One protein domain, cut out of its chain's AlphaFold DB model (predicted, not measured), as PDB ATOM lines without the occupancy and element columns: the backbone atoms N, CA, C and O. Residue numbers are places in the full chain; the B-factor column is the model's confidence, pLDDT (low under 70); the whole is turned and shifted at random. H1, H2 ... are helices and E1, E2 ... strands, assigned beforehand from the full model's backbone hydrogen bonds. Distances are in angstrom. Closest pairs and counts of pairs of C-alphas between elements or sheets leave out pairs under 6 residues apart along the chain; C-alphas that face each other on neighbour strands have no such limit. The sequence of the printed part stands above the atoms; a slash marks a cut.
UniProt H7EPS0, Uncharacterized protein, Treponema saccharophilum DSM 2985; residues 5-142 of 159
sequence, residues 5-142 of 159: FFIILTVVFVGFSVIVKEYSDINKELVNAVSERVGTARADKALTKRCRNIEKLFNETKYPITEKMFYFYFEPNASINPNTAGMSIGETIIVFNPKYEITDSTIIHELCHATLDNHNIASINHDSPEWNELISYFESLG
ATOM      1  N   PHE A   5     -30.156 -19.747   7.053       37.53
ATOM      2  CA  PHE A   5     -29.377 -18.894   6.142       37.53
ATOM      3  C   PHE A   5     -29.387 -17.396   6.507       37.53
ATOM      4  O   PHE A   5     -28.484 -16.668   6.112       37.53
ATOM      5  N   PHE A   6     -30.368 -16.926   7.287       36.69
ATOM      6  CA  PHE A   6     -30.489 -15.501   7.640       36.69
ATOM      7  C   PHE A   6     -29.627 -15.077   8.838       36.69
ATOM      8  O   PHE A   6     -29.259 -13.909   8.950       36.69
ATOM      9  N   ILE A   7     -29.263 -16.010   9.722       42.59
ATOM     10  CA  ILE A   7     -28.497 -15.686  10.936       42.59
ATOM     11  C   ILE A   7     -27.016 -15.471  10.593       42.59
ATOM     12  O   ILE A   7     -26.413 -14.511  11.063       42.59
ATOM     13  N   ILE A   8     -26.453 -16.283   9.692       41.59
ATOM     14  CA  ILE A   8     -25.047 -16.155   9.274       41.59
ATOM     15  C   ILE A   8     -24.823 -14.844   8.503       41.59
ATOM     16  O   ILE A   8     -23.835 -14.153   8.736       41.59
ATOM     17  N   LEU A   9     -25.774 -14.441   7.652       34.28
ATOM     18  CA  LEU A   9     -25.658 -13.206   6.870       34.28
ATOM     19  C   LEU A   9     -25.734 -11.940   7.747       34.28
ATOM     20  O   LEU A   9     -25.058 -10.953   7.471       34.28
ATOM     21  N   THR A  10     -26.506 -11.987   8.837       37.28
ATOM     22  CA  THR A  10     -26.663 -10.851   9.761       37.28
ATOM     23  C   THR A  10     -25.428 -10.673  10.653       37.28
ATOM     24  O   THR A  10     -25.002  -9.544  10.886       37.28
ATOM     25  N   VAL A  11     -24.782 -11.761  11.089       40.53
ATOM     26  CA  VAL A  11     -23.562 -11.687  11.921       40.53
ATOM     27  C   VAL A  11     -22.370 -11.130  11.134       40.53
ATOM     28  O   VAL A  11     -21.614 -10.319  11.670       40.53
ATOM     29  N   VAL A  12     -22.239 -11.469   9.846       41.34
ATOM     30  CA  VAL A  12     -21.181 -10.906   8.988       41.34
ATOM     31  C   VAL A  12     -21.386  -9.402   8.771       41.34
ATOM     32  O   VAL A  12     -20.423  -8.642   8.831       41.34
ATOM     33  N   PHE A  13     -22.630  -8.943   8.594       36.09
ATOM     34  CA  PHE A  13     -22.918  -7.525   8.349       36.09
ATOM     35  C   PHE A  13     -22.760  -6.654   9.604       36.09
ATOM     36  O   PHE A  13     -22.256  -5.532   9.519       36.09
ATOM     37  N   VAL A  14     -23.132  -7.174  10.780       40.81
ATOM     38  CA  VAL A  14     -22.960  -6.467  12.060       40.81
ATOM     39  C   VAL A  14     -21.483  -6.436  12.468       40.81
ATOM     40  O   VAL A  14     -20.998  -5.374  12.843       40.81
ATOM     41  N   GLY A  15     -20.732  -7.530  12.290       32.31
ATOM     42  CA  GLY A  15     -19.282  -7.551  12.535       32.31
ATOM     43  C   GLY A  15     -18.505  -6.600  11.620       32.31
ATOM     44  O   GLY A  15     -17.643  -5.860  12.086       32.31
ATOM     45  N   PHE A  16     -18.865  -6.531  10.334       33.94
ATOM     46  CA  PHE A  16     -18.251  -5.589   9.392       33.94
ATOM     47  C   PHE A  16     -18.607  -4.132   9.723       33.94
ATOM     48  O   PHE A  16     -17.752  -3.254   9.657       33.94
ATOM     49  N   SER A  17     -19.847  -3.871  10.144       34.50
ATOM     50  CA  SER A  17     -20.296  -2.524  10.518       34.50
ATOM     51  C   SER A  17     -19.663  -2.029  11.823       34.50
ATOM     52  O   SER A  17     -19.387  -0.839  11.940       34.50
ATOM     53  N   VAL A  18     -19.381  -2.919  12.781       39.03
ATOM     54  CA  VAL A  18     -18.689  -2.568  14.033       39.03
ATOM     55  C   VAL A  18     -17.207  -2.276  13.777       39.03
ATOM     56  O   VAL A  18     -16.716  -1.249  14.239       39.03
ATOM     57  N   ILE A  19     -16.534  -3.072  12.935       41.25
ATOM     58  CA  ILE A  19     -15.137  -2.816  12.535       41.25
ATOM     59  C   ILE A  19     -15.027  -1.496  11.754       41.25
ATOM     60  O   ILE A  19     -14.099  -0.725  11.966       41.25
ATOM     61  N   VAL A  20     -15.981  -1.177  10.872       42.09
ATOM     62  CA  VAL A  20     -15.962   0.092  10.117       42.09
ATOM     63  C   VAL A  20     -16.222   1.306  11.023       42.09
ATOM     64  O   VAL A  20     -15.662   2.375  10.770       42.09
ATOM     65  N   LYS A  21     -17.020   1.156  12.087       39.88
ATOM     66  CA  LYS A  21     -17.374   2.252  13.001       39.88
ATOM     67  C   LYS A  21     -16.287   2.548  14.038       39.88
ATOM     68  O   LYS A  21     -16.052   3.716  14.330       39.88
ATOM     69  N   GLU A  22     -15.551   1.539  14.510       43.19
ATOM     70  CA  GLU A  22     -14.379   1.747  15.380       43.19
ATOM     71  C   GLU A  22     -13.289   2.608  14.715       43.19
ATOM     72  O   GLU A  22     -12.627   3.390  15.389       43.19
ATOM     73  N   TYR A  23     -13.139   2.542  13.387       45.91
ATOM     74  CA  TYR A  23     -12.190   3.387  12.647       45.91
ATOM     75  C   TYR A  23     -12.686   4.819  12.381       45.91
ATOM     76  O   TYR A  23     -11.873   5.665  12.013       45.91
ATOM     77  N   SER A  24     -13.989   5.090  12.519       47.31
ATOM     78  CA  SER A  24     -14.611   6.376  12.160       47.31
ATOM     79  C   SER A  24     -14.399   7.443  13.232       47.31
ATOM     80  O   SER A  24     -13.991   8.560  12.913       47.31
ATOM     81  N   ASP A  25     -14.637   7.086  14.496       42.75
ATOM     82  CA  ASP A  25     -14.761   8.078  15.573       42.75
ATOM     83  C   ASP A  25     -13.504   8.147  16.467       42.75
ATOM     84  O   ASP A  25     -13.202   9.205  17.002       42.75
ATOM     85  N   ILE A  26     -12.689   7.079  16.524       52.91
ATOM     86  CA  ILE A  26     -11.378   7.058  17.216       52.91
ATOM     87  C   ILE A  26     -10.313   7.902  16.476       52.91
ATOM     88  O   ILE A  26      -9.278   8.246  17.040       52.91
ATOM     89  N   ASN A  27     -10.539   8.270  15.210       60.97
ATOM     90  CA  ASN A  27      -9.451   8.732  14.343       60.97
ATOM     91  C   ASN A  27      -9.274  10.245  14.219       60.97
ATOM     92  O   ASN A  27      -8.159  10.668  13.957       60.97
ATOM     93  N   LYS A  28     -10.304  11.088  14.351       74.12
ATOM     94  CA  LYS A  28     -10.117  12.524  14.046       74.12
ATOM     95  C   LYS A  28      -9.281  13.249  15.092       74.12
ATOM     96  O   LYS A  28      -8.380  13.990  14.724       74.12
ATOM     97  N   GLU A  29      -9.559  13.025  16.372       80.81
ATOM     98  CA  GLU A  29      -8.796  13.650  17.459       80.81
ATOM     99  C   GLU A  29      -7.347  13.166  17.465       80.81
ATOM    100  O   GLU A  29      -6.434  13.982  17.533       80.81
ATOM    101  N   LEU A  30      -7.130  11.858  17.288       85.06
ATOM    102  CA  LEU A  30      -5.787  11.296  17.189       85.06
ATOM    103  C   LEU A  30      -5.042  11.812  15.949       85.06
ATOM    104  O   LEU A  30      -3.896  12.232  16.064       85.06
ATOM    105  N   VAL A  31      -5.685  11.845  14.777       85.25
ATOM    106  CA  VAL A  31      -5.089  12.411  13.555       85.25
ATOM    107  C   VAL A  31      -4.742  13.886  13.747       85.25
ATOM    108  O   VAL A  31      -3.666  14.300  13.323       85.25
ATOM    109  N   ASN A  32      -5.601  14.670  14.401       85.81
ATOM    110  CA  ASN A  32      -5.321  16.075  14.700       85.81
ATOM    111  C   ASN A  32      -4.131  16.215  15.660       85.81
ATOM    112  O   ASN A  32      -3.210  16.967  15.363       85.81
ATOM    113  N   ALA A  33      -4.096  15.435  16.744       87.12
ATOM    114  CA  ALA A  33      -2.996  15.448  17.708       87.12
ATOM    115  C   ALA A  33      -1.655  15.034  17.076       87.12
ATOM    116  O   ALA A  33      -0.614  15.617  17.369       87.12
ATOM    117  N   VAL A  34      -1.663  14.048  16.171       88.12
ATOM    118  CA  VAL A  34      -0.470  13.679  15.396       88.12
ATOM    119  C   VAL A  34      -0.096  14.805  14.433       88.12
ATOM    120  O   VAL A  34       1.073  15.179  14.360       88.12
ATOM    121  N   SER A  35      -1.078  15.393  13.744       89.12
ATOM    122  CA  SER A  35      -0.862  16.495  12.798       89.12
ATOM    123  C   SER A  35      -0.203  17.711  13.461       89.12
ATOM    124  O   SER A  35       0.757  18.268  12.931       89.12
ATOM    125  N   GLU A  36      -0.620  18.073  14.674       89.69
ATOM    126  CA  GLU A  36       0.006  19.155  15.449       89.69
ATOM    127  C   GLU A  36       1.511  18.939  15.678       89.69
ATOM    128  O   GLU A  36       2.264  19.908  15.778       89.69
ATOM    129  N   ARG A  37       1.972  17.682  15.706       87.62
ATOM    130  CA  ARG A  37       3.385  17.334  15.906       87.62
ATOM    131  C   ARG A  37       4.177  17.281  14.606       87.62
ATOM    132  O   ARG A  37       5.324  17.716  14.590       87.62
ATOM    133  N   VAL A  38       3.597  16.750  13.528       87.12
ATOM    134  CA  VAL A  38       4.371  16.404  12.317       87.12
ATOM    135  C   VAL A  38       3.990  17.164  11.053       87.12
ATOM    136  O   VAL A  38       4.750  17.129  10.091       87.12
ATOM    137  N   GLY A  39       2.859  17.871  11.036       90.06
ATOM    138  CA  GLY A  39       2.295  18.494   9.837       90.06
ATOM    139  C   GLY A  39       0.957  17.874   9.464       90.06
ATOM    140  O   GLY A  39       0.063  17.813  10.292       90.06
ATOM    141  N   THR A  40       0.765  17.430   8.225       92.19
ATOM    142  CA  THR A  40      -0.527  16.825   7.842       92.19
ATOM    143  C   THR A  40      -0.461  15.320   8.028       92.19
ATOM    144  O   THR A  40       0.230  14.664   7.256       92.19
ATOM    145  N   ALA A  41      -1.182  14.762   9.002       92.38
ATOM    146  CA  ALA A  41      -1.284  13.316   9.184       92.38
ATOM    147  C   ALA A  41      -2.559  12.749   8.541       92.38
ATOM    148  O   ALA A  41      -3.617  13.381   8.532       92.38
ATOM    149  N   ARG A  42      -2.486  11.520   8.021       91.12
ATOM    150  CA  ARG A  42      -3.658  10.780   7.528       91.12
ATOM    151  C   ARG A  42      -3.537   9.289   7.802       91.12
ATOM    152  O   ARG A  42      -2.493   8.686   7.571       91.12
ATOM    153  N   ALA A  43      -4.626   8.684   8.265       87.50
ATOM    154  CA  ALA A  43      -4.705   7.238   8.416       87.50
ATOM    155  C   ALA A  43      -4.899   6.573   7.045       87.50
ATOM    156  O   ALA A  43      -5.682   7.053   6.224       87.50
ATOM    157  N   ASP A  44      -4.234   5.441   6.822       89.75
ATOM    158  CA  ASP A  44      -4.401   4.631   5.616       89.75
ATOM    159  C   ASP A  44      -4.603   3.152   5.972       89.75
ATOM    160  O   ASP A  44      -3.893   2.577   6.804       89.75
ATOM    161  N   LYS A  45      -5.611   2.524   5.352       88.06
ATOM    162  CA  LYS A  45      -5.996   1.138   5.660       88.06
ATOM    163  C   LYS A  45      -4.978   0.121   5.149       88.06
ATOM    164  O   LYS A  45      -4.783  -0.903   5.806       88.06
ATOM    165  N   ALA A  46      -4.369   0.364   3.990       90.38
ATOM    166  CA  ALA A  46      -3.390  -0.547   3.410       90.38
ATOM    167  C   ALA A  46      -2.086  -0.507   4.215       90.38
ATOM    168  O   ALA A  46      -1.586  -1.569   4.590       90.38
ATOM    169  N   LEU A  47      -1.620   0.694   4.575       92.31
ATOM    170  CA  LEU A  47      -0.501   0.901   5.493       92.31
ATOM    171  C   LEU A  47      -0.757   0.200   6.827       92.31
ATOM    172  O   LEU A  47       0.020  -0.658   7.226       92.31
ATOM    173  N   THR A  48      -1.892   0.492   7.472       92.06
ATOM    174  CA  THR A  48      -2.239  -0.104   8.773       92.06
ATOM    175  C   THR A  48      -2.243  -1.627   8.698       92.06
ATOM    176  O   THR A  48      -1.680  -2.292   9.562       92.06
ATOM    177  N   LYS A  49      -2.851  -2.207   7.655       93.44
ATOM    178  CA  LYS A  49      -2.877  -3.661   7.468       93.44
ATOM    179  C   LYS A  49      -1.471  -4.237   7.283       93.44
ATOM    180  O   LYS A  49      -1.193  -5.315   7.806       93.44
ATOM    181  N   ARG A  50      -0.608  -3.549   6.533       94.94
ATOM    182  CA  ARG A  50       0.778  -3.966   6.301       94.94
ATOM    183  C   ARG A  50       1.584  -3.931   7.597       94.94
ATOM    184  O   ARG A  50       2.140  -4.963   7.959       94.94
ATOM    185  N   CYS A  51       1.542  -2.826   8.342       95.94
ATOM    186  CA  CYS A  51       2.214  -2.719   9.637       95.94
ATOM    187  C   CYS A  51       1.734  -3.798  10.614       95.94
ATOM    188  O   CYS A  51       2.551  -4.525  11.161       95.94
ATOM    189  N   ARG A  52       0.419  -4.031  10.710       94.88
ATOM    190  CA  ARG A  52      -0.174  -5.078  11.568       94.88
ATOM    191  C   ARG A  52       0.252  -6.498  11.216       94.88
ATOM    192  O   ARG A  52       0.189  -7.390  12.058       94.88
ATOM    193  N   ASN A  53       0.627  -6.752   9.965       95.88
ATOM    194  CA  ASN A  53       1.190  -8.045   9.589       95.88
ATOM    195  C   ASN A  53       2.651  -8.173  10.026       95.88
ATOM    196  O   ASN A  53       3.026  -9.250  10.477       95.88
ATOM    197  N   ILE A  54       3.426  -7.092   9.932       96.56
ATOM    198  CA  ILE A  54       4.827  -7.032  10.368       96.56
ATOM    199  C   ILE A  54       4.932  -7.103  11.895       96.56
ATOM    200  O   ILE A  54       5.759  -7.850  12.403       96.56
ATOM    201  N   GLU A  55       4.046  -6.425  12.632       96.00
ATOM    202  CA  GLU A  55       3.974  -6.481  14.102       96.00
ATOM    203  C   GLU A  55       3.973  -7.918  14.641       96.00
ATOM    204  O   GLU A  55       4.567  -8.197  15.675       96.00
ATOM    205  N   LYS A  56       3.344  -8.862  13.927       96.00
ATOM    206  CA  LYS A  56       3.263 -10.267  14.356       96.00
ATOM    207  C   LYS A  56       4.628 -10.933  14.486       96.00
ATOM    208  O   LYS A  56       4.741 -11.882  15.253       96.00
ATOM    209  N   LEU A  57       5.635 -10.457  13.755       96.94
ATOM    210  CA  LEU A  57       7.001 -10.969  13.840       96.94
ATOM    211  C   LEU A  57       7.637 -10.655  15.202       96.94
ATOM    212  O   LEU A  57       8.466 -11.422  15.676       96.94
ATOM    213  N   PHE A  58       7.205  -9.580  15.872       96.44
ATOM    214  CA  PHE A  58       7.716  -9.210  17.194       96.44
ATOM    215  C   PHE A  58       7.297 -10.199  18.290       96.44
ATOM    216  O   PHE A  58       7.982 -10.290  19.305       96.44
ATOM    217  N   ASN A  59       6.239 -10.993  18.080       94.62
ATOM    218  CA  ASN A  59       5.807 -12.025  19.036       94.62
ATOM    219  C   ASN A  59       6.858 -13.122  19.268       94.62
ATOM    220  O   ASN A  59       6.817 -13.796  20.291       94.62
ATOM    221  N   GLU A  60       7.776 -13.299  18.319       95.12
ATOM    222  CA  GLU A  60       8.856 -14.287  18.385       95.12
ATOM    223  C   GLU A  60      10.151 -13.697  18.974       95.12
ATOM    224  O   GLU A  60      11.161 -14.391  19.097       95.12
ATOM    225  N   THR A  61      10.140 -12.411  19.330       95.44
ATOM    226  CA  THR A  61      11.272 -11.721  19.957       95.44
ATOM    227  C   THR A  61      11.125 -11.715  21.479       95.44
ATOM    228  O   THR A  61      10.058 -11.999  22.024       95.44
ATOM    229  N   LYS A  62      12.185 -11.323  22.197       94.62
ATOM    230  CA  LYS A  62      12.092 -11.053  23.642       94.62
ATOM    231  C   LYS A  62      11.274  -9.803  23.983       94.62
ATOM    232  O   LYS A  62      10.953  -9.611  25.153       94.62
ATOM    233  N   TYR A  63      10.945  -8.982  22.986       94.69
ATOM    234  CA  TYR A  63      10.252  -7.707  23.134       94.69
ATOM    235  C   TYR A  63       8.970  -7.724  22.283       94.69
ATOM    236  O   TYR A  63       8.909  -7.103  21.224       94.69
ATOM    237  N   PRO A  64       7.936  -8.487  22.672       93.88
ATOM    238  CA  PRO A  64       6.684  -8.501  21.928       93.88
ATOM    239  C   PRO A  64       5.982  -7.141  22.018       93.88
ATOM    240  O   PRO A  64       5.989  -6.492  23.059       93.88
ATOM    241  N   ILE A  65       5.309  -6.725  20.947       90.88
ATOM    242  CA  ILE A  65       4.471  -5.520  20.977       90.88
ATOM    243  C   ILE A  65       3.231  -5.813  21.832       90.88
ATOM    244  O   ILE A  65       2.364  -6.593  21.434       90.88
ATOM    245  N   THR A  66       3.146  -5.191  23.007       86.94
ATOM    246  CA  THR A  66       2.029  -5.371  23.953       86.94
ATOM    247  C   THR A  66       0.930  -4.328  23.791       86.94
ATOM    248  O   THR A  66      -0.218  -4.588  24.148       86.94
ATOM    249  N   GLU A  67       1.264  -3.166  23.229       88.06
ATOM    250  CA  GLU A  67       0.359  -2.028  23.099       88.06
ATOM    251  C   GLU A  67      -0.261  -1.905  21.704       88.06
ATOM    252  O   GLU A  67       0.235  -2.395  20.684       88.06
ATOM    253  N   LYS A  68      -1.397  -1.205  21.632       89.38
ATOM    254  CA  LYS A  68      -2.057  -0.938  20.354       89.38
ATOM    255  C   LYS A  68      -1.299   0.145  19.579       89.38
ATOM    256  O   LYS A  68      -1.419   1.322  19.888       89.38
ATOM    257  N   MET A  69      -0.651  -0.255  18.487       92.00
ATOM    258  CA  MET A  69       0.040   0.670  17.577       92.00
ATOM    259  C   MET A  69      -0.883   1.466  16.630       92.00
ATOM    260  O   MET A  69      -1.902   0.969  16.141       92.00
ATOM    261  N   PHE A  70      -0.507   2.692  16.288       91.88
ATOM    262  CA  PHE A  70      -1.216   3.551  15.339       91.88
ATOM    263  C   PHE A  70      -0.281   4.004  14.224       91.88
ATOM    264  O   PHE A  70       0.853   4.394  14.479       91.88
ATOM    265  N   TYR A  71      -0.777   3.970  12.986       93.38
ATOM    266  CA  TYR A  71       0.026   4.215  11.790       93.38
ATOM    267  C   TYR A  71      -0.591   5.303  10.931       93.38
ATOM    268  O   TYR A  71      -1.772   5.226  10.575       93.38
ATOM    269  N   PHE A  72       0.226   6.276  10.544       92.81
ATOM    270  CA  PHE A  72      -0.206   7.377   9.693       92.81
ATOM    271  C   PHE A  72       0.798   7.630   8.580       92.81
ATOM    272  O   PHE A  72       2.000   7.443   8.748       92.81
ATOM    273  N   TYR A  73       0.303   8.122   7.451       93.31
ATOM    274  CA  TYR A  73       1.145   8.923   6.578       93.31
ATOM    275  C   TYR A  73       1.244  10.340   7.125       93.31
ATOM    276  O   TYR A  73       0.270  10.831   7.699       93.31
ATOM    277  N   PHE A  74       2.371  11.008   6.889       92.06
ATOM    278  CA  PHE A  74       2.514  12.426   7.190       92.06
ATOM    279  C   PHE A  74       3.166  13.226   6.062       92.06
ATOM    280  O   PHE A  74       3.992  12.713   5.313       92.06
ATOM    281  N   GLU A  75       2.811  14.503   5.977       90.69
ATOM    282  CA  GLU A  75       3.532  15.510   5.200       90.69
ATOM    283  C   GLU A  75       4.226  16.467   6.184       90.69
ATOM    284  O   GLU A  75       3.525  17.073   7.004       90.69
ATOM    285  N   PRO A  76       5.571  16.577   6.148       88.75
ATOM    286  CA  PRO A  76       6.343  17.287   7.166       88.75
ATOM    287  C   PRO A  76       5.995  18.777   7.224       88.75
ATOM    288  O   PRO A  76       5.961  19.465   6.202       88.75
ATOM    289  N   ASN A  77       5.801  19.296   8.437       88.62
ATOM    290  CA  ASN A  77       5.841  20.735   8.701       88.62
ATOM    291  C   ASN A  77       7.298  21.250   8.743       88.62
ATOM    292  O   ASN A  77       8.255  20.486   8.635       88.62
ATOM    293  N   ALA A  78       7.479  22.557   8.954       88.62
ATOM    294  CA  ALA A  78       8.804  23.187   8.984       88.62
ATOM    295  C   ALA A  78       9.724  22.737  10.143       88.62
ATOM    296  O   ALA A  78      10.913  23.041  10.112       88.62
ATOM    297  N   SER A  79       9.194  22.058  11.166       85.56
ATOM    298  CA  SER A  79       9.976  21.567  12.314       85.56
ATOM    299  C   SER A  79      10.517  20.149  12.131       85.56
ATOM    300  O   SER A  79      11.397  19.738  12.884       85.56
ATOM    301  N   ILE A  80      10.022  19.411  11.133       84.81
ATOM    302  CA  ILE A  80      10.482  18.058  10.821       84.81
ATOM    303  C   ILE A  80      11.464  18.117   9.653       84.81
ATOM    304  O   ILE A  80      11.250  18.833   8.674       84.81
ATOM    305  N   ASN A  81      12.544  17.341   9.741       84.31
ATOM    306  CA  ASN A  81      13.475  17.195   8.630       84.31
ATOM    307  C   ASN A  81      12.717  16.634   7.406       84.31
ATOM    308  O   ASN A  81      12.120  15.560   7.496       84.31
ATOM    309  N   PRO A  82      12.735  17.309   6.241       80.50
ATOM    310  CA  PRO A  82      12.000  16.851   5.061       80.50
ATOM    311  C   PRO A  82      12.493  15.504   4.506       80.50
ATOM    312  O   PRO A  82      11.818  14.935   3.645       80.50
ATOM    313  N   ASN A  83      13.647  15.014   4.976       80.88
ATOM    314  CA  ASN A  83      14.220  13.713   4.628       80.88
ATOM    315  C   ASN A  83      13.823  12.573   5.580       80.88
ATOM    316  O   ASN A  83      14.242  11.442   5.365       80.88
ATOM    317  N   THR A  84      13.003  12.833   6.600       84.25
ATOM    318  CA  THR A  84      12.480  11.783   7.482       84.25
ATOM    319  C   THR A  84      11.506  10.884   6.713       84.25
ATOM    320  O   THR A  84      10.457  11.351   6.254       84.25
ATOM    321  N   ALA A  85      11.854   9.599   6.571       86.88
ATOM    322  CA  ALA A  85      11.021   8.591   5.908       86.88
ATOM    323  C   ALA A  85      10.015   7.936   6.869       86.88
ATOM    324  O   ALA A  85       8.877   7.661   6.482       86.88
ATOM    325  N   GLY A  86      10.420   7.734   8.122       89.12
ATOM    326  CA  GLY A  86       9.628   7.166   9.209       89.12
ATOM    327  C   GLY A  86      10.000   7.822  10.537       89.12
ATOM    328  O   GLY A  86      11.058   8.442  10.638       89.12
ATOM    329  N   MET A  87       9.094   7.772  11.508       89.25
ATOM    330  CA  MET A  87       9.361   8.210  12.878       89.25
ATOM    331  C   MET A  87       8.363   7.578  13.852       89.25
ATOM    332  O   MET A  87       7.148   7.621  13.613       89.25
ATOM    333  N   SER A  88       8.851   7.084  14.988       88.88
ATOM    334  CA  SER A  88       8.035   6.801  16.169       88.88
ATOM    335  C   SER A  88       7.734   8.081  16.966       88.88
ATOM    336  O   SER A  88       8.542   8.998  17.111       88.88
ATOM    337  N   ILE A  89       6.514   8.177  17.478       83.12
ATOM    338  CA  ILE A  89       5.997   9.310  18.237       83.12
ATOM    339  C   ILE A  89       5.512   8.777  19.583       83.12
ATOM    340  O   ILE A  89       4.359   8.368  19.740       83.12
ATOM    341  N   GLY A  90       6.405   8.812  20.571       81.62
ATOM    342  CA  GLY A  90       6.181   8.096  21.825       81.62
ATOM    343  C   GLY A  90       6.107   6.587  21.584       81.62
ATOM    344  O   GLY A  90       6.676   6.074  20.628       81.62
ATOM    345  N   GLU A  91       5.360   5.887  22.430       85.81
ATOM    346  CA  GLU A  91       5.416   4.421  22.514       85.81
ATOM    347  C   GLU A  91       4.505   3.697  21.502       85.81
ATOM    348  O   GLU A  91       4.694   2.518  21.216       85.81
ATOM    349  N   THR A  92       3.492   4.376  20.954       88.50
ATOM    350  CA  THR A  92       2.399   3.701  20.222       88.50
ATOM    351  C   THR A  92       2.090   4.269  18.846       88.50
ATOM    352  O   THR A  92       1.294   3.682  18.115       88.50
ATOM    353  N   ILE A  93       2.685   5.389  18.446       91.00
ATOM    354  CA  ILE A  93       2.370   6.039  17.170       91.00
ATOM    355  C   ILE A  93       3.589   5.963  16.266       91.00
ATOM    356  O   ILE A  93       4.684   6.316  16.679       91.00
ATOM    357  N   ILE A  94       3.394   5.547  15.018       93.31
ATOM    358  CA  ILE A  94       4.425   5.577  13.985       93.31
ATOM    359  C   ILE A  94       3.872   6.314  12.769       93.31
ATOM    360  O   ILE A  94       2.745   6.075  12.318       93.31
ATOM    361  N   VAL A  95       4.671   7.226  12.231       93.06
ATOM    362  CA  VAL A  95       4.330   8.001  11.043       93.06
ATOM    363  C   VAL A  95       5.325   7.728   9.928       93.06
ATOM    364  O   VAL A  95       6.511   7.548  10.179       93.06
ATOM    365  N   PHE A  96       4.845   7.723   8.686       93.06
ATOM    366  CA  PHE A  96       5.686   7.533   7.509       93.06
ATOM    367  C   PHE A  96       5.444   8.606   6.453       93.06
ATOM    368  O   PHE A  96       4.310   9.021   6.211       93.06
ATOM    369  N   ASN A  97       6.502   9.048   5.790       92.25
ATOM    370  CA  ASN A  97       6.420  10.064   4.756       92.25
ATOM    371  C   ASN A  97       6.175   9.394   3.391       92.25
ATOM    372  O   ASN A  97       7.063   8.712   2.877       92.25
ATOM    373  N   PRO A  98       5.002   9.595   2.761       89.94
ATOM    374  CA  PRO A  98       4.633   8.918   1.519       89.94
ATOM    375  C   PRO A  98       5.445   9.388   0.301       89.94
ATOM    376  O   PRO A  98       5.301   8.815  -0.774       89.94
ATOM    377  N   LYS A  99       6.287  10.423   0.443       88.38
ATOM    378  CA  LYS A  99       7.273  10.824  -0.574       88.38
ATOM    379  C   LYS A  99       8.317   9.727  -0.830       88.38
ATOM    380  O   LYS A  99       8.912   9.688  -1.908       88.38
ATOM    381  N   TYR A 100       8.556   8.868   0.155       86.06
ATOM    382  CA  TYR A 100       9.569   7.822   0.118       86.06
ATOM    383  C   TYR A 100       8.928   6.439  -0.004       86.06
ATOM    384  O   TYR A 100       7.795   6.215   0.429       86.06
ATOM    385  N   GLU A 101       9.662   5.496  -0.590       86.44
ATOM    386  CA  GLU A 101       9.266   4.091  -0.574       86.44
ATOM    387  C   GLU A 101       9.324   3.536   0.857       86.44
ATOM    388  O   GLU A 101      10.384   3.382   1.453       86.44
ATOM    389  N   ILE A 102       8.174   3.189   1.426       87.94
ATOM    390  CA  ILE A 102       8.137   2.596   2.765       87.94
ATOM    391  C   ILE A 102       8.359   1.101   2.613       87.94
ATOM    392  O   ILE A 102       7.450   0.366   2.218       87.94
ATOM    393  N   THR A 103       9.576   0.650   2.886       90.50
ATOM    394  CA  THR A 103       9.937  -0.772   2.853       90.50
ATOM    395  C   THR A 103       9.473  -1.476   4.132       90.50
ATOM    396  O   THR A 103       9.132  -0.827   5.122       90.50
ATOM    397  N   ASP A 104       9.427  -2.812   4.122       93.19
ATOM    398  CA  ASP A 104       9.136  -3.559   5.354       93.19
ATOM    399  C   ASP A 104      10.231  -3.316   6.402       93.19
ATOM    400  O   ASP A 104       9.911  -3.176   7.578       93.19
ATOM    401  N   SER A 105      11.490  -3.154   5.973       91.38
ATOM    402  CA  SER A 105      12.604  -2.780   6.847       91.38
ATOM    403  C   SER A 105      12.382  -1.435   7.538       91.38
ATOM    404  O   SER A 105      12.545  -1.340   8.749       91.38
ATOM    405  N   THR A 106      11.919  -0.412   6.810       89.81
ATOM    406  CA  THR A 106      11.579   0.891   7.409       89.81
ATOM    407  C   THR A 106      10.484   0.747   8.466       89.81
ATOM    408  O   THR A 106      10.561   1.358   9.525       89.81
ATOM    409  N   ILE A 107       9.468  -0.086   8.217       93.44
ATOM    410  CA  ILE A 107       8.413  -0.337   9.208       93.44
ATOM    411  C   ILE A 107       8.982  -1.053  10.437       93.44
ATOM    412  O   ILE A 107       8.657  -0.673  11.558       93.44
ATOM    413  N   ILE A 108       9.822  -2.072  10.238       94.50
ATOM    414  CA  ILE A 108      10.457  -2.826  11.327       94.50
ATOM    415  C   ILE A 108      11.325  -1.911  12.188       94.50
ATOM    416  O   ILE A 108      11.205  -1.969  13.405       94.50
ATOM    417  N   HIS A 109      12.134  -1.040  11.588       92.81
ATOM    418  CA  HIS A 109      12.977  -0.097  12.324       92.81
ATOM    419  C   HIS A 109      12.156   0.803  13.258       92.81
ATOM    420  O   HIS A 109      12.431   0.872  14.456       92.81
ATOM    421  N   GLU A 110      11.095   1.436  12.747       93.00
ATOM    422  CA  GLU A 110      10.233   2.277  13.588       93.00
ATOM    423  C   GLU A 110       9.485   1.460  14.656       93.00
ATOM    424  O   GLU A 110       9.214   1.950  15.755       93.00
ATOM    425  N   LEU A 111       9.167   0.194  14.364       94.38
ATOM    426  CA  LEU A 111       8.602  -0.717  15.357       94.38
ATOM    427  C   LEU A 111       9.615  -1.120  16.424       94.38
ATOM    428  O   LEU A 111       9.205  -1.262  17.571       94.38
ATOM    429  N   CYS A 112      10.903  -1.264  16.106       93.62
ATOM    430  CA  CYS A 112      11.945  -1.497  17.107       93.62
ATOM    431  C   CYS A 112      11.992  -0.343  18.111       93.62
ATOM    432  O   CYS A 112      11.972  -0.596  19.314       93.62
ATOM    433  N   HIS A 113      11.947   0.908  17.634       92.00
ATOM    434  CA  HIS A 113      11.842   2.076  18.508       92.00
ATOM    435  C   HIS A 113      10.635   2.002  19.434       92.00
ATOM    436  O   HIS A 113      10.787   1.969  20.653       92.00
ATOM    437  N   ALA A 114       9.435   1.908  18.857       91.69
ATOM    438  CA  ALA A 114       8.205   1.881  19.636       91.69
ATOM    439  C   ALA A 114       8.165   0.707  20.627       91.69
ATOM    440  O   ALA A 114       7.714   0.846  21.760       91.69
ATOM    441  N   THR A 115       8.648  -0.463  20.218       92.94
ATOM    442  CA  THR A 115       8.670  -1.665  21.055       92.94
ATOM    443  C   THR A 115       9.583  -1.488  22.259       92.94
ATOM    444  O   THR A 115       9.178  -1.803  23.377       92.94
ATOM    445  N   LEU A 116      10.802  -0.991  22.057       92.44
ATOM    446  CA  LEU A 116      11.735  -0.750  23.156       92.44
ATOM    447  C   LEU A 116      11.223   0.353  24.086       92.44
ATOM    448  O   LEU A 116      11.263   0.176  25.303       92.44
ATOM    449  N   ASP A 117      10.634   1.413  23.530       90.00
ATOM    450  CA  ASP A 117      10.015   2.479  24.315       90.00
ATOM    451  C   ASP A 117       8.856   1.932  25.182       90.00
ATOM    452  O   ASP A 117       8.816   2.218  26.376       90.00
ATOM    453  N   ASN A 118       7.999   1.037  24.654       87.81
ATOM    454  CA  ASN A 118       6.959   0.327  25.436       87.81
ATOM    455  C   ASN A 118       7.535  -0.501  26.603       87.81
ATOM    456  O   ASN A 118       6.859  -0.749  27.602       87.81
ATOM    457  N   HIS A 119       8.790  -0.941  26.493       88.44
ATOM    458  CA  HIS A 119       9.502  -1.667  27.548       88.44
ATOM    459  C   HIS A 119      10.327  -0.743  28.456       88.44
ATOM    460  O   HIS A 119      11.061  -1.235  29.315       88.44
ATOM    461  N   ASN A 120      10.190   0.580  28.319       88.81
ATOM    462  CA  ASN A 120      10.991   1.595  29.011       88.81
ATOM    463  C   ASN A 120      12.502   1.457  28.748       88.81
ATOM    464  O   ASN A 120      13.327   1.760  29.612       88.81
ATOM    465  N   ILE A 121      12.867   0.986  27.555       89.50
ATOM    466  CA  ILE A 121      14.250   0.852  27.102       89.50
ATOM    467  C   ILE A 121      14.519   1.977  26.108       89.50
ATOM    468  O   ILE A 121      13.841   2.098  25.094       89.50
ATOM    469  N   ALA A 122      15.528   2.803  26.391       84.81
ATOM    470  CA  ALA A 122      15.901   3.891  25.496       84.81
ATOM    471  C   ALA A 122      16.353   3.337  24.135       84.81
ATOM    472  O   ALA A 122      17.312   2.568  24.054       84.81
ATOM    473  N   SER A 123      15.667   3.751  23.071       81.25
ATOM    474  CA  SER A 123      15.906   3.266  21.707       81.25
ATOM    475  C   SER A 123      16.568   4.298  20.787       81.25
ATOM    476  O   SER A 123      17.075   3.944  19.729       81.25
ATOM    477  N   ILE A 124      16.607   5.569  21.199       75.94
ATOM    478  CA  ILE A 124      16.962   6.716  20.345       75.94
ATOM    479  C   ILE A 124      18.404   6.715  19.811       75.94
ATOM    480  O   ILE A 124      18.655   7.325  18.781       75.94
ATOM    481  N   ASN A 125      19.343   6.057  20.496       77.12
ATOM    482  CA  ASN A 125      20.770   6.094  20.145       77.12
ATOM    483  C   ASN A 125      21.252   4.869  19.348       77.12
ATOM    484  O   ASN A 125      22.432   4.807  19.013       77.12
ATOM    485  N   HIS A 126      20.376   3.888  19.084       86.75
ATOM    486  CA  HIS A 126      20.694   2.666  18.317       86.75
ATOM    487  C   HIS A 126      21.900   1.853  18.816       86.75
ATOM    488  O   HIS A 126      22.472   1.061  18.072       86.75
ATOM    489  N   ASP A 127      22.305   2.025  20.071       84.06
ATOM    490  CA  ASP A 127      23.528   1.436  20.624       84.06
ATOM    491  C   ASP A 127      23.264   0.441  21.761       84.06
ATOM    492  O   ASP A 127      24.184  -0.244  22.219       84.06
ATOM    493  N   SER A 128      22.010   0.312  22.199       89.62
ATOM    494  CA  SER A 128      21.652  -0.584  23.292       89.62
ATOM    495  C   SER A 128      21.781  -2.062  22.890       89.62
ATOM    496  O   SER A 128      21.576  -2.431  21.726       89.62
ATOM    497  N   PRO A 129      22.121  -2.959  23.834       92.75
ATOM    498  CA  PRO A 129      22.105  -4.398  23.585       92.75
ATOM    499  C   PRO A 129      20.759  -4.897  23.042       92.75
ATOM    500  O   PRO A 129      20.734  -5.763  22.173       92.75
ATOM    501  N   GLU A 130      19.655  -4.328  23.518       94.94
ATOM    502  CA  GLU A 130      18.295  -4.703  23.133       94.94
ATOM    503  C   GLU A 130      17.953  -4.262  21.708       94.94
ATOM    504  O   GLU A 130      17.345  -5.029  20.959       94.94
ATOM    505  N   TRP A 131      18.415  -3.073  21.301       93.25
ATOM    506  CA  TRP A 131      18.367  -2.647  19.904       93.25
ATOM    507  C   TRP A 131      19.121  -3.636  19.016       93.25
ATOM    508  O   TRP A 131      18.548  -4.194  18.081       93.25
ATOM    509  N   ASN A 132      20.377  -3.928  19.360       91.25
ATOM    510  CA  ASN A 132      21.215  -4.845  18.589       91.25
ATOM    511  C   ASN A 132      20.619  -6.260  18.501       91.25
ATOM    512  O   ASN A 132      20.742  -6.908  17.459       91.25
ATOM    513  N   GLU A 133      19.960  -6.738  19.560       94.25
ATOM    514  CA  GLU A 133      19.267  -8.028  19.558       94.25
ATOM    515  C   GLU A 133      18.092  -8.044  18.570       94.25
ATOM    516  O   GLU A 133      17.988  -8.974  17.766       94.25
ATOM    517  N   LEU A 134      17.242  -7.008  18.583       94.62
ATOM    518  CA  LEU A 134      16.131  -6.878  17.635       94.62
ATOM    519  C   LEU A 134      16.631  -6.768  16.190       94.62
ATOM    520  O   LEU A 134      16.139  -7.492  15.324       94.62
ATOM    521  N   ILE A 135      17.631  -5.919  15.934       92.50
ATOM    522  CA  ILE A 135      18.210  -5.760  14.594       92.50
ATOM    523  C   ILE A 135      18.770  -7.090  14.091       92.50
ATOM    524  O   ILE A 135      18.371  -7.552  13.023       92.50
ATOM    525  N   SER A 136      19.601  -7.760  14.894       91.88
ATOM    526  CA  SER A 136      20.197  -9.052  14.522       91.88
ATOM    527  C   SER A 136      19.134 -10.113  14.230       91.88
ATOM    528  O   SER A 136      19.285 -10.916  13.304       91.88
ATOM    529  N   TYR A 137      18.043 -10.127  15.004       95.62
ATOM    530  CA  TYR A 137      16.925 -11.034  14.774       95.62
ATOM    531  C   TYR A 137      16.274 -10.790  13.407       95.62
ATOM    532  O   TYR A 137      16.146 -11.729  12.619       95.62
ATOM    533  N   PHE A 138      15.903  -9.552  13.082       95.56
ATOM    534  CA  PHE A 138      15.229  -9.261  11.814       95.56
ATOM    535  C   PHE A 138      16.161  -9.379  10.601       95.56
ATOM    536  O   PHE A 138      15.733  -9.877   9.557       95.56
ATOM    537  N   GLU A 139      17.442  -9.045  10.743       92.75
ATOM    538  CA  GLU A 139      18.447  -9.313   9.708       92.75
ATOM    539  C   GLU A 139      18.574 -10.811   9.413       92.75
ATOM    540  O   GLU A 139      18.666 -11.210   8.249       92.75
ATOM    541  N   SER A 140      18.459 -11.671  10.432       94.38
ATOM    542  CA  SER A 140      18.454 -13.129  10.238       94.38
ATOM    543  C   SER A 140      17.241 -13.651   9.452       94.38
ATOM    544  O   SER A 140      17.318 -14.718   8.842       94.38
ATOM    545  N   LEU A 141      16.139 -12.890   9.416       95.19
ATOM    546  CA  LEU A 141      14.952 -13.177   8.601       95.19
ATOM    547  C   LEU A 141      15.052 -12.612   7.172       95.19
ATOM    548  O   LEU A 141      14.156 -12.850   6.359       95.19
ATOM    549  N   GLY A 142      16.133 -11.894   6.854       92.50
ATOM    550  CA  GLY A 142      16.394 -11.315   5.535       92.50
ATOM    551  C   GLY A 142      15.972  -9.854   5.373       92.50
ATOM    552  O   GLY A 142      15.990  -9.356   4.247       92.50
TER     553      GLY A 142
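This is residues 5 to 142 of the 159 residues of an uncharacterized protein of Treponema saccharophilum DSM 2985 (UniProt H7EPS0). A strongly twisted sheet of four strands lies between helices, with H3 and H4 over one face and H2 over the other, and H5 packs on H4 away from the sheet. From this compact body residues 5 to 22 of the long helix H1 stick out as a free arm, which makes much of the length. The printed part has 138 residues with five named helices and four named strands, in the order H1 H2 E1 H3 E2 E3 E4 H4 H5; the sheet is mixed, its order E1 E2 E4 E3, and the class is mixed, helices and strands. The whole is only just compact, close to loose, with a radius of gyration of the C-alphas of 16.9 A, and spans 58 by 38 by 27 A.

The sheet holds E1, residues 39 to 43, E2, residues 70 to 76 and 17.7 A long, E4, residues 93 to 96, and E3, residues 86 to 89. On it are H2, residues 27 to 38, 15.9 A; H3, residues 45 to 60, 24.9 A; and H4, residues 104 to 118, 20.6 A. H5, residues 129 to 140, measures 16.4 A and ends with C-alpha 140 at (18.454, -13.129, 10.238). H1, residues 5 to 25, measures 32.1 A and begins with C-alpha 5 at (-29.377, -18.894, 6.142).

E1 and E2 are antiparallel, with N 42 and O 73 at 2.9 A. E2 and E4 are parallel, with N 94 and O 70 at 2.8 A. E4 and E3 form an antiparallel hairpin, with N 89 and O 93 at 2.7 A. The helices form three layers with the sheet, helices on both of its faces: H3 and H4 on one face, H2 on the other. H2 comes closest to E1 at the C-alphas of Ser 35 and Ala 41, 4.8 A. H4 lies over E4 and E3 at a height over the sheet of 8.6 A, along the strands. H3 lies over E2; its residues 51 to 55 alone touch H4, closest at the C-alphas of Cys 51 and Ile 107, 6.7 A, at a steep tilt of 63 degrees. H4 and H5 form a helical hairpin at a shallow tilt of 27 degrees, the C-alphas of Cys 112 and Leu 134 closest at 6.8 A. H1 and H2 meet only through their link. Every O i to N i+4 pair is within hydrogen-bond range in H4 and H5, against 13 of 17 in H1, 7 of 8 in H2 and 7 of 12 in H3.

The C-alphas of Phe 5 and Asp 127 are the farthest apart, 58.5 A. The printed part has no cut and no long link. Its mean pLDDT is 82.0; residues 5 to 27 are under 70.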